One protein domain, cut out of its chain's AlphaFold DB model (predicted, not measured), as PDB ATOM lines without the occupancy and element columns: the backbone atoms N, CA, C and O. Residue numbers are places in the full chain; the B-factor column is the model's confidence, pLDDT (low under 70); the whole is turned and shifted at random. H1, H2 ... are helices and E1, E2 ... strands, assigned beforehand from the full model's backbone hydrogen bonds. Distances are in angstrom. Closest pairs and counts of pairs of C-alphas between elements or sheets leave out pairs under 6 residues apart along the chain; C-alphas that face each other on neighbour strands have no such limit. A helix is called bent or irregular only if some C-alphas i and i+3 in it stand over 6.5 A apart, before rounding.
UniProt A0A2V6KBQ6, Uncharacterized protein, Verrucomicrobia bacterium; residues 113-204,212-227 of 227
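This is residues 113 to 204 and 212 to 227 of the 227 residues of an uncharacterized protein of Verrucomicrobia bacterium (UniProt A0A2V6KBQ6). A single twisted sheet of eight strands curls like a trough round the short helix H1, and a second helix, H2, follows H1 on the same face of the sheet, while the opposite face bears no named helix. The six strands E1 to E6 make most of the trough as one long run of hairpins, and the hairpin of E7 and E8 extends it beyond E1. The printed part has 108 residues, with eight named strands and two named helices in the order E1 E2 E3 E4 E5 E6 H1 H2 E7 E8; across the sheet the order is E6 E5 E4 E3 E2 E1 E8 E7, all antiparallel. The class is mixed, helices and strands, and the whole is compact, with a radius of gyration of the C-alphas of 13.0 A and a rounded outline of 38 by 30 by 27 A.

Find C-alpha 113 at (23.317, 1.805, 2.635); from there strand E1 runs over residues 113 to 121, 23.8 A long, and bends by 59 degrees at residue 116. E2, residues 126 to 135, is the longest strand at 25.8 A and bends by 65 degrees at residue 129. Next come E3, residues 141 to 147, 20.3 A, and E4, residues 151 to 158, 20.9 A. E5, residues 162 to 167, spans 17.4 A, and E6, residues 172 to 177, spans 17.3 A. Look for C-alpha 183 at (6.108, 22.138, -6.113), where helix H1 begins; it holds residues 183 to 189, 10.2 A long, and is irregular, with C-alphas 184 and 187 at 7.2 A. H2 holds residues 191 to 200 and is 13.7 A long. Past the cut, E7 takes residues 213 to 218, 16.4 A, and E8 takes residues 221 to 226, 16.7 A, ending at C-alpha 226 at (17.336, 8.672, 12.911).

Begin with E1 to E6, a meander, each strand the antiparallel neighbour of the one before. Between E1 and E2, N 118 and O 129 are 2.9 A apart, within hydrogen-bond range; between E2 and E3, so are N 132 and O 144, at 2.9 A. E3 and E4 run at 169 degrees, with N 143 and O 156 at 2.8 A. For E4 and E5 look at N 157 and O 164, 2.8 A, and for E5 and the edge strand E6 at N 165 and O 174, 2.8 A. On the other side of E1, E8 is its antiparallel neighbour at 143 degrees, with N 119 and O 224 at 2.9 A. E8 and the edge strand E7 are a hairpin, with N 216 and O 223 at 2.8 A. From edge to edge the strands' lines turn by 97 degrees and the way across the sheet turns by 82 degrees. H1 and H2 are on the same face of this sheet, two layers, helices over one face of a sheet. The closest C-alphas of H1 and E7 are those of Ser 187 and Ala 218, 5.7 A; those of H1 and E5 are Ala 163 and Leu 189, 7.5 A. For H2 and E3 they are Phe 141 and Arg 192, 6.3 A. H1 and H2 meet only through their link. In H2 every O i to N i+4 pair is within hydrogen-bond range; in H1, 1 of 3 is, beside 3 of 4 O i to N i+3 pairs.

The C-alphas farthest apart are those of Lys 124 and Pro 204, 38.2 A. Residues 205 to 211, in the link from H2 to E7, are not printed, and C-alphas 204 and 212 are 12.9 A apart across that cut. The links that are printed whole are tight. The mean pLDDT of the printed part is 92.4, and residues 202 to 204 are under 70.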
ATOM      1  N   MET A 113      24.660   2.088   2.127       91.81
ATOM      2  CA  MET A 113      23.317   1.805   2.635       91.81
ATOM      3  C   MET A 113      23.197   2.267   4.087       91.81
ATOM      4  O   MET A 113      24.086   2.016   4.909       91.81
ATOM      5  N   ARG A 114      22.104   2.959   4.409       92.12
ATOM      6  CA  ARG A 114      21.776   3.435   5.756       92.12
ATOM      7  C   ARG A 114      20.305   3.180   6.042       92.12
ATOM      8  O   ARG A 114      19.433   3.655   5.320       92.12
ATOM      9  N   ASN A 115      20.056   2.451   7.121       92.62
ATOM     10  CA  ASN A 115      18.717   2.132   7.597       92.62
ATOM     11  C   ASN A 115      18.429   2.949   8.845       92.62
ATOM     12  O   ASN A 115      19.337   3.222   9.625       92.62
ATOM     13  N   GLY A 116      17.173   3.314   9.043       93.62
ATOM     14  CA  GLY A 116      16.786   4.095  10.200       93.62
ATOM     15  C   GLY A 116      15.284   4.271  10.308       93.62
ATOM     16  O   GLY A 116      14.495   3.542   9.707       93.62
ATOM     17  N   GLN A 117      14.893   5.287  11.065       95.69
ATOM     18  CA  GLN A 117      13.507   5.723  11.179       95.69
ATOM     19  C   GLN A 117      13.334   7.122  10.600       95.69
ATOM     20  O   GLN A 117      14.185   7.989  10.800       95.69
ATOM     21  N   LEU A 118      12.203   7.349   9.937       96.94
ATOM     22  CA  LEU A 118      11.764   8.665   9.489       96.94
ATOM     23  C   LEU A 118      10.462   9.030  10.203       96.94
ATOM     24  O   LEU A 118       9.452   8.337  10.080       96.94
ATOM     25  N   LEU A 119      10.491  10.148  10.923       96.94
ATOM     26  CA  LEU A 119       9.304  10.904  11.299       96.94
ATOM     27  C   LEU A 119       9.070  11.964  10.215       96.94
ATOM     28  O   LEU A 119       9.813  12.941  10.122       96.94
ATOM     29  N   TYR A 120       8.038  11.764   9.407       96.81
ATOM     30  CA  TYR A 120       7.543  12.742   8.446       96.81
ATOM     31  C   TYR A 120       6.306  13.435   9.011       96.81
ATOM     32  O   TYR A 120       5.368  12.783   9.475       96.81
ATOM     33  N   ARG A 121       6.279  14.762   8.953       96.06
ATOM     34  CA  ARG A 121       5.140  15.571   9.383       96.06
ATOM     35  C   ARG A 121       4.803  16.597   8.318       96.06
ATOM     36  O   ARG A 121       5.688  17.258   7.790       96.06
ATOM     37  N   ASN A 122       3.515  16.764   8.055       93.69
ATOM     38  CA  ASN A 122       2.982  17.898   7.316       93.69
ATOM     39  C   ASN A 122       1.714  18.428   8.009       93.69
ATOM     40  O   ASN A 122       1.334  17.953   9.080       93.69
ATOM     41  N   ALA A 123       1.036  19.400   7.398       91.31
ATOM     42  CA  ALA A 123      -0.177  19.998   7.963       91.31
ATOM     43  C   ALA A 123      -1.338  19.005   8.199       91.31
ATOM     44  O   ALA A 123      -2.224  19.282   8.999       91.31
ATOM     45  N   LYS A 124      -1.362  17.867   7.494       91.50
ATOM     46  CA  LYS A 124      -2.476  16.903   7.489       91.50
ATOM     47  C   LYS A 124      -2.141  15.573   8.155       91.50
ATOM     48  O   LYS A 124      -3.050  14.839   8.526       91.50
ATOM     49  N   THR A 125      -0.865  15.213   8.248       92.31
ATOM     50  CA  THR A 125      -0.453  13.895   8.726       92.31
ATOM     51  C   THR A 125       0.886  13.939   9.447       92.31
ATOM     52  O   THR A 125       1.754  14.760   9.158       92.31
ATOM     53  N   THR A 126       1.044  13.022  10.396       95.62
ATOM     54  CA  THR A 126       2.319  12.695  11.032       95.62
ATOM     55  C   THR A 126       2.511  11.192  10.914       95.62
ATOM     56  O   THR A 126       1.650  10.410  11.318       95.62
ATOM     57  N   LEU A 127       3.628  10.783  10.325       95.38
ATOM     58  CA  LEU A 127       3.950   9.399  10.024       95.38
ATOM     59  C   LEU A 127       5.325   9.075  10.586       95.38
ATOM     60  O   LEU A 127       6.286   9.795  10.341       95.38
ATOM     61  N   ILE A 128       5.408   7.970  11.316       96.12
ATOM     62  CA  ILE A 128       6.669   7.359  11.723       96.12
ATOM     63  C   ILE A 128       6.751   6.021  11.011       96.12
ATOM     64  O   ILE A 128       5.775   5.264  10.990       96.12
ATOM     65  N   GLY A 129       7.907   5.754  10.427       95.94
ATOM     66  CA  GLY A 129       8.167   4.527   9.703       95.94
ATOM     67  C   GLY A 129       9.654   4.252   9.577       95.94
ATOM     68  O   GLY A 129      10.492   5.013  10.068       95.94
ATOM     69  N   GLU A 130       9.961   3.147   8.923       96.50
ATOM     70  CA  GLU A 130      11.321   2.748   8.600       96.50
ATOM     71  C   GLU A 130      11.756   3.441   7.315       96.50
ATOM     72  O   GLU A 130      10.961   3.656   6.397       96.50
ATOM     73  N   VAL A 131      13.030   3.810   7.255       96.44
ATOM     74  CA  VAL A 131      13.625   4.399   6.065       96.44
ATOM     75  C   VAL A 131      14.901   3.661   5.704       96.44
ATOM     76  O   VAL A 131      15.762   3.414   6.548       96.44
ATOM     77  N   LEU A 132      15.010   3.329   4.427       95.50
ATOM     78  CA  LEU A 132      16.195   2.794   3.788       95.50
ATOM     79  C   LEU A 132      16.703   3.851   2.814       95.50
ATOM     80  O   LEU A 132      15.992   4.216   1.880       95.50
ATOM     81  N   VAL A 133      17.921   4.332   3.033       95.88
ATOM     82  CA  VAL A 133      18.612   5.275   2.153       95.88
ATOM     83  C   VAL A 133      19.814   4.574   1.544       95.88
ATOM     84  O   VAL A 133      20.647   4.015   2.260       95.88
ATOM     85  N   ARG A 134      19.917   4.610   0.220       95.12
ATOM     86  CA  ARG A 134      21.061   4.113  -0.535       95.12
ATOM     87  C   ARG A 134      21.584   5.232  -1.419       95.12
ATOM     88  O   ARG A 134      20.793   5.943  -2.034       95.12
ATOM     89  N   TYR A 135      22.897   5.397  -1.469       94.25
ATOM     90  CA  TYR A 135      23.509   6.414  -2.313       94.25
ATOM     91  C   TYR A 135      24.858   5.964  -2.871       94.25
ATOM     92  O   TYR A 135      25.622   5.276  -2.191       94.25
ATOM     93  N   SER A 136      25.149   6.366  -4.105       92.50
ATOM     94  CA  SER A 136      26.441   6.135  -4.754       92.50
ATOM     95  C   SER A 136      27.372   7.338  -4.567       92.50
ATOM     96  O   SER A 136      26.946   8.440  -4.213       92.50
ATOM     97  N   LYS A 137      28.667   7.147  -4.845       88.75
ATOM     98  CA  LYS A 137      29.636   8.258  -4.893       88.75
ATOM     99  C   LYS A 137      29.362   9.231  -6.044       88.75
ATOM    100  O   LYS A 137      29.715  10.399  -5.936       88.75
ATOM    101  N   ASN A 138      28.708   8.758  -7.104       89.06
ATOM    102  CA  ASN A 138      28.322   9.564  -8.264       89.06
ATOM    103  C   ASN A 138      27.046  10.381  -8.001       89.06
ATOM    104  O   ASN A 138      26.620  11.170  -8.845       89.06
ATOM    105  N   GLY A 139      26.449  10.205  -6.819       89.88
ATOM    106  CA  GLY A 139      25.248  10.900  -6.405       89.88
ATOM    107  C   GLY A 139      23.961  10.221  -6.868       89.88
ATOM    108  O   GLY A 139      22.907  10.844  -6.810       89.88
ATOM    109  N   ASP A 140      23.982   8.968  -7.307       94.38
ATOM    110  CA  ASP A 140      22.736   8.213  -7.435       94.38
ATOM    111  C   ASP A 140      22.118   8.043  -6.042       94.38
ATOM    112  O   ASP A 140      22.832   7.858  -5.051       94.38
ATOM    113  N   PHE A 141      20.798   8.143  -5.952       96.25
ATOM    114  CA  PHE A 141      20.078   8.184  -4.691       96.25
ATOM    115  C   PHE A 141      18.803   7.353  -4.763       96.25
ATOM    116  O   PHE A 141      18.004   7.475  -5.692       96.25
ATOM    117  N   ASP A 142      18.596   6.527  -3.744       96.38
ATOM    118  CA  ASP A 142      17.403   5.711  -3.569       96.38
ATOM    119  C   ASP A 142      16.948   5.809  -2.107       96.38
ATOM    120  O   ASP A 142      17.714   5.553  -1.175       96.38
ATOM    121  N   LEU A 143      15.696   6.207  -1.905       97.62
ATOM    122  CA  LEU A 143      15.055   6.277  -0.602       97.62
ATOM    123  C   LEU A 143      13.762   5.479  -0.639       97.62
ATOM    124  O   LEU A 143      12.871   5.738  -1.444       97.62
ATOM    125  N   THR A 144      13.628   4.550   0.297       97.50
ATOM    126  CA  THR A 144      12.386   3.819   0.538       97.50
ATOM    127  C   THR A 144      11.906   4.124   1.949       97.50
ATOM    128  O   THR A 144      12.622   3.875   2.916       97.50
ATOM    129  N   PHE A 145      10.696   4.665   2.067       97.50
ATOM    130  CA  PHE A 145      10.008   4.907   3.328       97.50
ATOM    131  C   PHE A 145       8.836   3.938   3.453       97.50
ATOM    132  O   PHE A 145       7.929   3.930   2.614       97.50
ATOM    133  N   SER A 146       8.846   3.124   4.501       97.12
ATOM    134  CA  SER A 146       7.845   2.095   4.765       97.12
ATOM    135  C   SER A 146       7.261   2.237   6.168       97.12
ATOM    136  O   SER A 146       7.811   2.901   7.045       97.12
ATOM    137  N   LYS A 147       6.102   1.622   6.396       93.06
ATOM    138  CA  LYS A 147       5.453   1.586   7.708       93.06
ATOM    139  C   LYS A 147       4.955   0.183   8.025       93.06
ATOM    140  O   LYS A 147       4.320  -0.457   7.190       93.06
ATOM    141  N   GLY A 148       5.174  -0.256   9.266       83.12
ATOM    142  CA  GLY A 148       4.720  -1.568   9.734       83.12
ATOM    143  C   GLY A 148       5.346  -2.698   8.919       83.12
ATOM    144  O   GLY A 148       6.512  -2.601   8.572       83.12
ATOM    145  N   ALA A 149       4.568  -3.735   8.602       82.19
ATOM    146  CA  ALA A 149       4.955  -4.974   7.911       82.19
ATOM    147  C   ALA A 149       5.493  -4.806   6.463       82.19
ATOM    148  O   ALA A 149       5.050  -5.490   5.545       82.19
ATOM    149  N   GLY A 150       6.419  -3.876   6.228       83.50
ATOM    150  CA  GLY A 150       7.036  -3.617   4.929       83.50
ATOM    151  C   GLY A 150       6.170  -2.824   3.948       83.50
ATOM    152  O   GLY A 150       6.512  -2.757   2.771       83.50
ATOM    153  N   VAL A 151       5.064  -2.205   4.384       93.56
ATOM    154  CA  VAL A 151       4.202  -1.423   3.482       93.56
ATOM    155  C   VAL A 151       4.941  -0.166   3.037       93.56
ATOM    156  O   VAL A 151       5.155   0.749   3.834       93.56
ATOM    157  N   ILE A 152       5.325  -0.108   1.762       95.69
ATOM    158  CA  ILE A 152       6.023   1.041   1.178       95.69
ATOM    159  C   ILE A 152       5.043   2.210   1.046       95.69
ATOM    160  O   ILE A 152       4.042   2.138   0.333       95.69
ATOM    161  N   LEU A 153       5.352   3.308   1.730       96.00
ATOM    162  CA  LEU A 153       4.602   4.557   1.648       96.00
ATOM    163  C   LEU A 153       5.145   5.481   0.557       96.00
ATOM    164  O   LEU A 153       4.377   6.238  -0.043       96.00
ATOM    165  N   LEU A 154       6.457   5.428   0.323       97.12
ATOM    166  CA  LEU A 154       7.152   6.236  -0.668       97.12
ATOM    167  C   LEU A 154       8.439   5.537  -1.111       97.12
ATOM    168  O   LEU A 154       9.223   5.091  -0.278       97.12
ATOM    169  N   ALA A 155       8.657   5.474  -2.416       97.19
ATOM    170  CA  ALA A 155       9.914   5.102  -3.041       97.19
ATOM    171  C   ALA A 155      10.362   6.271  -3.919       97.19
ATOM    172  O   ALA A 155       9.583   6.766  -4.735       97.19
ATOM    173  N   LEU A 156      11.591   6.729  -3.726       97.44
ATOM    174  CA  LEU A 156      12.212   7.826  -4.455       97.44
ATOM    175  C   LEU A 156      13.523   7.322  -5.046       97.44
ATOM    176  O   LEU A 156      14.373   6.816  -4.321       97.44
ATOM    177  N   ARG A 157      13.682   7.494  -6.353       96.62
ATOM    178  CA  ARG A 157      14.928   7.297  -7.088       96.62
ATOM    179  C   ARG A 157      15.301   8.595  -7.769       96.62
ATOM    180  O   ARG A 157      14.440   9.253  -8.346       96.62
ATOM    181  N   GLN A 158      16.561   8.980  -7.669       96.25
ATOM    182  CA  GLN A 158      17.023  10.254  -8.192       96.25
ATOM    183  C   GLN A 158      18.510  10.195  -8.522       96.25
ATOM    184  O   GLN A 158      19.307   9.687  -7.738       96.25
ATOM    185  N   ASP A 159      18.876  10.772  -9.656       94.69
ATOM    186  CA  ASP A 159      20.257  11.069 -10.029       94.69
ATOM    187  C   ASP A 159      20.478  12.595 -10.053       94.69
ATOM    188  O   ASP A 159      19.808  13.352  -9.346       94.69
ATOM    189  N   ASN A 160      21.455  13.071 -10.820       92.31
ATOM    190  CA  ASN A 160      21.762  14.498 -10.915       92.31
ATOM    191  C   ASN A 160      20.677  15.320 -11.631       92.31
ATOM    192  O   ASN A 160      20.549  16.509 -11.355       92.31
ATOM    193  N   SER A 161      19.916  14.719 -12.546       92.69
ATOM    194  CA  SER A 161      19.024  15.434 -13.468       92.69
ATOM    195  C   SER A 161      17.591  14.913 -13.462       92.69
ATOM    196  O   SER A 161      16.657  15.681 -13.707       92.69
ATOM    197  N   PHE A 162      17.399  13.633 -13.149       95.50
ATOM    198  CA  PHE A 162      16.122  12.950 -13.235       95.50
ATOM    199  C   PHE A 162      15.707  12.393 -11.875       95.50
ATOM    200  O   PHE A 162      16.531  11.989 -11.052       95.50
ATOM    201  N   ALA A 163      14.400  12.372 -11.629       96.94
ATOM    202  CA  ALA A 163      13.831  11.744 -10.452       96.94
ATOM    203  C   ALA A 163      12.552  10.987 -10.785       96.94
ATOM    204  O   ALA A 163      11.784  11.338 -11.679       96.94
ATOM    205  N   GLU A 164      12.314   9.948 -10.004       96.56
ATOM    206  CA  GLU A 164      11.084   9.190  -9.961       96.56
ATOM    207  C   GLU A 164      10.671   9.028  -8.503       96.56
ATOM    208  O   GLU A 164      11.435   8.557  -7.666       96.56
ATOM    209  N   ILE A 165       9.432   9.392  -8.201       96.62
ATOM    210  CA  ILE A 165       8.847   9.248  -6.877       96.62
ATOM    211  C   ILE A 165       7.498   8.559  -6.997       96.62
ATOM    212  O   ILE A 165       6.648   8.955  -7.793       96.62
ATOM    213  N   LYS A 166       7.297   7.500  -6.219       95.69
ATOM    214  CA  LYS A 166       6.107   6.647  -6.254       95.69
ATOM    215  C   LYS A 166       5.637   6.352  -4.841       95.69
ATOM    216  O   LYS A 166       6.437   6.253  -3.918       95.69
ATOM    217  N   GLY A 167       4.336   6.166  -4.676       94.69
ATOM    218  CA  GLY A 167       3.739   5.672  -3.444       94.69
ATOM    219  C   GLY A 167       2.474   6.421  -3.029       94.69
ATOM    220  O   GLY A 167       2.161   7.506  -3.536       94.69
ATOM    221  N   PRO A 168       1.722   5.855  -2.072       93.50
ATOM    222  CA  PRO A 168       0.494   6.462  -1.570       93.50
ATOM    223  C   PRO A 168       0.730   7.837  -0.933       93.50
ATOM    224  O   PRO A 168      -0.148   8.697  -1.010       93.50
ATOM    225  N   LEU A 169       1.918   8.091  -0.364       92.31
ATOM    226  CA  LEU A 169       2.225   9.361   0.299       92.31
ATOM    227  C   LEU A 169       2.248  10.555  -0.670       92.31
ATOM    228  O   LEU A 169       1.877  11.664  -0.290       92.31
ATOM    229  N   VAL A 170       2.605  10.315  -1.937       92.31
ATOM    230  CA  VAL A 170       2.609  11.320  -3.016       92.31
ATOM    231  C   VAL A 170       1.397  11.216  -3.946       92.31
ATOM    232  O   VAL A 170       1.331  11.926  -4.950       92.31
ATOM    233  N   ARG A 171       0.409  10.381  -3.582       90.12
ATOM    234  CA  ARG A 171      -0.836  10.129  -4.331       90.12
ATOM    235  C   ARG A 171      -0.585   9.625  -5.755       90.12
ATOM    236  O   ARG A 171      -1.052  10.222  -6.723       90.12
ATOM    237  N   GLY A 172       0.151   8.523  -5.863       89.00
ATOM    238  CA  GLY A 172       0.458   7.872  -7.135       89.00
ATOM    239  C   GLY A 172       1.951   7.920  -7.400       89.00
ATOM    240  O   GLY A 172       2.730   7.371  -6.625       89.00
ATOM    241  N   GLY A 173       2.359   8.578  -8.477       92.00
ATOM    242  CA  GLY A 173       3.768   8.787  -8.758       92.00
ATOM    243  C   GLY A 173       4.001   9.907  -9.753       92.00
ATOM    244  O   GLY A 173       3.081  10.373 -10.423       92.00
ATOM    245  N   TRP A 174       5.243  10.355  -9.811       94.69
ATOM    246  CA  TRP A 174       5.727  11.315 -10.784       94.69
ATOM    247  C   TRP A 174       7.144  10.925 -11.190       94.69
ATOM    248  O   TRP A 174       7.909  10.411 -10.376       94.69
ATOM    249  N   SER A 175       7.478  11.175 -12.446       94.88
ATOM    250  CA  SER A 175       8.821  10.976 -12.973       94.88
ATOM    251  C   SER A 175       9.124  12.069 -13.989       94.88
ATOM    252  O   SER A 175       8.224  12.481 -14.722       94.88
ATOM    253  N   GLY A 176      10.357  12.563 -14.005       94.62
ATOM    254  CA  GLY A 176      10.754  13.671 -14.866       94.62
ATOM    255  C   GLY A 176      12.076  14.296 -14.442       94.62
ATOM    256  O   GLY A 176      12.707  13.877 -13.469       94.62
ATOM    257  N   GLN A 177      12.471  15.345 -15.159       95.56
ATOM    258  CA  GLN A 177      13.609  16.169 -14.764       95.56
ATOM    259  C   GLN A 177      13.328  16.860 -13.427       95.56
ATOM    260  O   GLN A 177      12.247  17.426 -13.238       95.56
ATOM    261  N   VAL A 178      14.305  16.865 -12.516       94.69
ATOM    262  CA  VAL A 178      14.164  17.438 -11.162       94.69
ATOM    263  C   VAL A 178      13.730  18.909 -11.219       94.69
ATOM    264  O   VAL A 178      12.900  19.353 -10.424       94.69
ATOM    265  N   GLU A 179      14.207  19.654 -12.217       93.25
ATOM    266  CA  GLU A 179      13.847  21.056 -12.451       93.25
ATOM    267  C   GLU A 179      12.374  21.269 -12.815       93.25
ATOM    268  O   GLU A 179      11.819  22.327 -12.527       93.25
ATOM    269  N   GLN A 180      11.714  20.261 -13.381       94.00
ATOM    270  CA  GLN A 180      10.303  20.299 -13.777       94.00
ATOM    271  C   GLN A 180       9.382  19.695 -12.707       94.00
ATOM    272  O   GLN A 180       8.168  19.586 -12.902       94.00
ATOM    273  N   ALA A 181       9.938  19.297 -11.560       94.31
ATOM    274  CA  ALA A 181       9.170  18.657 -10.511       94.31
ATOM    275  C   ALA A 181       8.077  19.586  -9.951       94.31
ATOM    276  O   ALA A 181       8.367  20.735  -9.580       94.31
ATOM    277  N   PRO A 182       6.834  19.084  -9.806       93.88
ATOM    278  CA  PRO A 182       5.756  19.791  -9.131       93.88
ATOM    279  C   PRO A 182       6.171  20.290  -7.746       93.88
ATOM    280  O   PRO A 182       6.817  19.569  -6.983       93.88
ATOM    281  N   GLN A 183       5.708  21.486  -7.367       92.19
ATOM    282  CA  GLN A 183       6.108  22.138  -6.113       92.19
ATOM    283  C   GLN A 183       5.907  21.260  -4.866       92.19
ATOM    284  O   GLN A 183       6.700  21.322  -3.932       92.19
ATOM    285  N   ARG A 184       4.870  20.413  -4.867       91.31
ATOM    286  CA  ARG A 184       4.548  19.485  -3.769       91.31
ATOM    287  C   ARG A 184       5.591  18.382  -3.542       91.31
ATOM    288  O   ARG A 184       5.583  17.765  -2.489       91.31
ATOM    289  N   LEU A 185       6.422  18.082  -4.541       94.31
ATOM    290  CA  LEU A 185       7.431  17.019  -4.483       94.31
ATOM    291  C   LEU A 185       8.824  17.569  -4.177       94.31
ATOM    292  O   LEU A 185       9.705  16.797  -3.819       94.31
ATOM    293  N   ARG A 186       9.016  18.890  -4.278       93.94
ATOM    294  CA  ARG A 186      10.325  19.540  -4.126       93.94
ATOM    295  C   ARG A 186      11.008  19.180  -2.815       93.94
ATOM    296  O   ARG A 186      12.139  18.725  -2.848       93.94
ATOM    297  N   SER A 187      10.290  19.243  -1.697       94.38
ATOM    298  CA  SER A 187      10.850  18.879  -0.392       94.38
ATOM    299  C   SER A 187      11.381  17.444  -0.341       94.38
ATOM    300  O   SER A 187      12.354  17.182   0.353       94.38
ATOM    301  N   TRP A 188      10.751  16.506  -1.059       95.81
ATOM    302  CA  TRP A 188      11.224  15.122  -1.138       95.81
ATOM    303  C   TRP A 188      12.472  14.997  -2.013       95.81
ATOM    304  O   TRP A 188      13.379  14.253  -1.656       95.81
ATOM    305  N   LEU A 189      12.540  15.732  -3.126       95.94
ATOM    306  CA  LEU A 189      13.689  15.708  -4.041       95.94
ATOM    307  C   LEU A 189      14.925  16.415  -3.456       95.94
ATOM    308  O   LEU A 189      16.057  15.996  -3.695       95.94
ATOM    309  N   ASP A 190      14.717  17.428  -2.614       95.00
ATOM    310  CA  ASP A 190      15.785  18.139  -1.900       95.00
ATOM    311  C   ASP A 190      16.481  17.254  -0.841       95.00
ATOM    312  O   ASP A 190      17.568  17.582  -0.352       95.00
ATOM    313  N   LEU A 191      15.877  16.117  -0.465       95.88
ATOM    314  CA  LEU A 191      16.454  15.196   0.520       95.88
ATOM    315  C   LEU A 191      17.764  14.582   0.050       95.88
ATOM    316  O   LEU A 191      18.626  14.328   0.890       95.88
ATOM    317  N   ARG A 192      17.918  14.344  -1.257       95.69
ATOM    318  CA  ARG A 192      19.104  13.699  -1.827       95.69
ATOM    319  C   ARG A 192      20.381  14.392  -1.370       95.69
ATOM    320  O   ARG A 192      21.243  13.767  -0.761       95.69
ATOM    321  N   GLU A 193      20.487  15.689  -1.633       93.75
ATOM    322  CA  GLU A 193      21.693  16.460  -1.330       93.75
ATOM    323  C   GLU A 193      21.943  16.525   0.181       93.75
ATOM    324  O   GLU A 193      23.049  16.262   0.655       93.75
ATOM    325  N   LYS A 194      20.885  16.776   0.961       93.06
ATOM    326  CA  LYS A 194      20.962  16.891   2.423       93.06
ATOM    327  C   LYS A 194      21.395  15.590   3.084       93.06
ATOM    328  O   LYS A 194      22.221  15.612   3.997       93.06
ATOM    329  N   LEU A 195      20.838  14.465   2.642       94.00
ATOM    330  CA  LEU A 195      21.152  13.152   3.189       94.00
ATOM    331  C   LEU A 195      22.519  12.669   2.730       94.00
ATOM    332  O   LEU A 195      23.260  12.183   3.574       94.00
ATOM    333  N   ILE A 196      22.901  12.844   1.463       92.56
ATOM    334  CA  ILE A 196      24.248  12.471   1.004       92.56
ATOM    335  C   ILE A 196      25.300  13.275   1.769       92.56
ATOM    336  O   ILE A 196      26.216  12.684   2.336       92.56
ATOM    337  N   HIS A 197      25.140  14.596   1.876       91.25
ATOM    338  CA  HIS A 197      26.077  15.444   2.614       91.25
ATOM    339  C   HIS A 197      26.147  15.070   4.105       91.25
ATOM    340  O   HIS A 197      27.229  14.921   4.683       91.25
ATOM    341  N   ALA A 198      24.995  14.860   4.750       89.69
ATOM    342  CA  ALA A 198      24.966  14.413   6.137       89.69
ATOM    343  C   ALA A 198      25.615  13.026   6.292       89.69
ATOM    344  O   ALA A 198      26.461  12.829   7.151       89.69
ATOM    345  N   LEU A 199      25.277  12.046   5.467       87.88
ATOM    346  CA  LEU A 199      25.766  10.681   5.644       87.88
ATOM    347  C   LEU A 199      27.241  10.520   5.240       87.88
ATOM    348  O   LEU A 199      27.940   9.724   5.859       87.88
ATOM    349  N   ALA A 200      27.739  11.307   4.282       83.62
ATOM    350  CA  ALA A 200      29.146  11.314   3.878       83.62
ATOM    351  C   ALA A 200      30.072  11.947   4.930       83.62
ATOM    352  O   ALA A 200      31.196  11.494   5.112       83.62
ATOM    353  N   THR A 201      29.596  12.954   5.670       78.62
ATOM    354  CA  THR A 201      30.362  13.574   6.773       78.62
ATOM    355  C   THR A 201      30.414  12.703   8.036       78.62
ATOM    356  O   THR A 201      31.047  13.074   9.021       78.62
ATOM    357  N   ALA A 202      29.736  11.550   8.057       68.44
ATOM    358  CA  ALA A 202      29.847  10.569   9.133       68.44
ATOM    359  C   ALA A 202      31.119   9.727   8.926       68.44
ATOM    360  O   ALA A 202      31.106   8.766   8.159       68.44
ATOM    361  N   SER A 203      32.223  10.101   9.577       52.50
ATOM    362  CA  SER A 203      33.484   9.357   9.473       52.50
ATOM    363  C   SER A 203      33.319   7.887   9.924       52.50
ATOM    364  O   SER A 203      32.630   7.650  10.918       52.50
ATOM    365  N   PRO A 204      33.958   6.893   9.267       54.44
ATOM    366  CA  PRO A 204      33.869   5.476   9.655       54.44
ATOM    367  C   PRO A 204      34.701   5.109  10.897       54.44
ATOM    368  O   PRO A 204      34.661   3.970  11.358       54.44
ATOM    369  N   ARG A 212      22.586   9.175  14.716       80.69
ATOM    370  CA  ARG A 212      22.661  10.351  13.846       80.69
ATOM    371  C   ARG A 212      21.257  10.828  13.534       80.69
ATOM    372  O   ARG A 212      20.483  10.141  12.873       80.69
ATOM    373  N   VAL A 213      20.939  12.029  14.010       88.31
ATOM    374  CA  VAL A 213      19.650  12.671  13.753       88.31
ATOM    375  C   VAL A 213      19.820  13.705  12.648       88.31
ATOM    376  O   VAL A 213      20.588  14.651  12.802       88.31
ATOM    377  N   VAL A 214      19.105  13.538  11.534       92.62
ATOM    378  CA  VAL A 214      19.040  14.546  10.464       92.62
ATOM    379  C   VAL A 214      17.659  15.177  10.499       92.62
ATOM    380  O   VAL A 214      16.657  14.493  10.301       92.62
ATOM    381  N   HIS A 215      17.605  16.477  10.769       94.19
ATOM    382  CA  HIS A 215      16.371  17.253  10.764       94.19
ATOM    383  C   HIS A 215      16.347  18.177   9.549       94.19
ATOM    384  O   HIS A 215      17.291  18.931   9.314       94.19
ATOM    385  N   TYR A 216      15.261  18.128   8.787       94.44
ATOM    386  CA  TYR A 216      15.038  18.994   7.643       94.44
ATOM    387  C   TYR A 216      13.604  19.512   7.654       94.44
ATOM    388  O   TYR A 216      12.654  18.736   7.677       94.44
ATOM    389  N   ALA A 217      13.456  20.832   7.628       92.06
ATOM    390  CA  ALA A 217      12.173  21.499   7.489       92.06
ATOM    391  C   ALA A 217      12.102  22.181   6.120       92.06
ATOM    392  O   ALA A 217      13.015  22.914   5.734       92.06
ATOM    393  N   ALA A 218      11.014  21.933   5.398       90.00
ATOM    394  CA  ALA A 218      10.754  22.465   4.070       90.00
ATOM    395  C   ALA A 218       9.317  22.980   4.011       90.00
ATOM    396  O   ALA A 218       8.367  22.202   3.935       90.00
ATOM    397  N   ARG A 219       9.141  24.306   4.041       85.88
ATOM    398  CA  ARG A 219       7.820  24.962   4.047       85.88
ATOM    399  C   ARG A 219       6.935  24.443   5.192       85.88
ATOM    400  O   ARG A 219       7.126  24.828   6.336       85.88
ATOM    401  N   THR A 220       5.971  23.581   4.876       89.25
ATOM    402  CA  THR A 220       5.004  22.989   5.811       89.25
ATOM    403  C   THR A 220       5.318  21.535   6.149       89.25
ATOM    404  O   THR A 220       4.507  20.867   6.788       89.25
ATOM    405  N   GLU A 221       6.433  21.013   5.648       94.25
ATOM    406  CA  GLU A 221       6.861  19.632   5.815       94.25
ATOM    407  C   GLU A 221       8.100  19.565   6.700       94.25
ATOM    408  O   GLU A 221       8.964  20.446   6.691       94.25
ATOM    409  N   THR A 222       8.185  18.511   7.495       96.50
ATOM    410  CA  THR A 222       9.310  18.257   8.384       96.50
ATOM    411  C   THR A 222       9.694  16.794   8.291       96.50
ATOM    412  O   THR A 222       8.841  15.907   8.348       96.50
ATOM    413  N   PHE A 223      10.990  16.559   8.167       97.12
ATOM    414  CA  PHE A 223      11.611  15.258   8.045       97.12
ATOM    415  C   PHE A 223      12.620  15.118   9.176       97.12
ATOM    416  O   PHE A 223      13.542  15.924   9.305       97.12
ATOM    417  N   LEU A 224      12.444  14.100  10.009       96.88
ATOM    418  CA  LEU A 224      13.380  13.770  11.070       96.88
ATOM    419  C   LEU A 224      13.832  12.324  10.899       96.88
ATOM    420  O   LEU A 224      13.082  11.387  11.170       96.88
ATOM    421  N   PHE A 225      15.066  12.169  10.433       95.88
ATOM    422  CA  PHE A 225      15.727  10.888  10.245       95.88
ATOM    423  C   PHE A 225      16.524  10.531  11.491       95.88
ATOM    424  O   PHE A 225      17.161  11.395  12.095       95.88
ATOM    425  N   ARG A 226      16.511   9.253  11.852       93.69
ATOM    426  CA  ARG A 226      17.336   8.672  12.911       93.69
ATOM    427  C   ARG A 226      18.010   7.425  12.353       93.69
ATOM    428  O   ARG A 226      17.307   6.443  12.119       93.69
ATOM    429  N   PHE A 227      19.317   7.508  12.129       90.12
ATOM    430  CA  PHE A 227      20.175   6.402  11.696       90.12
ATOM    431  C   PHE A 227      20.945   5.819  12.883       90.12
ATOM    432  O   PHE A 227      21.306   6.606  13.798       90.12
TER     433      PHE A 227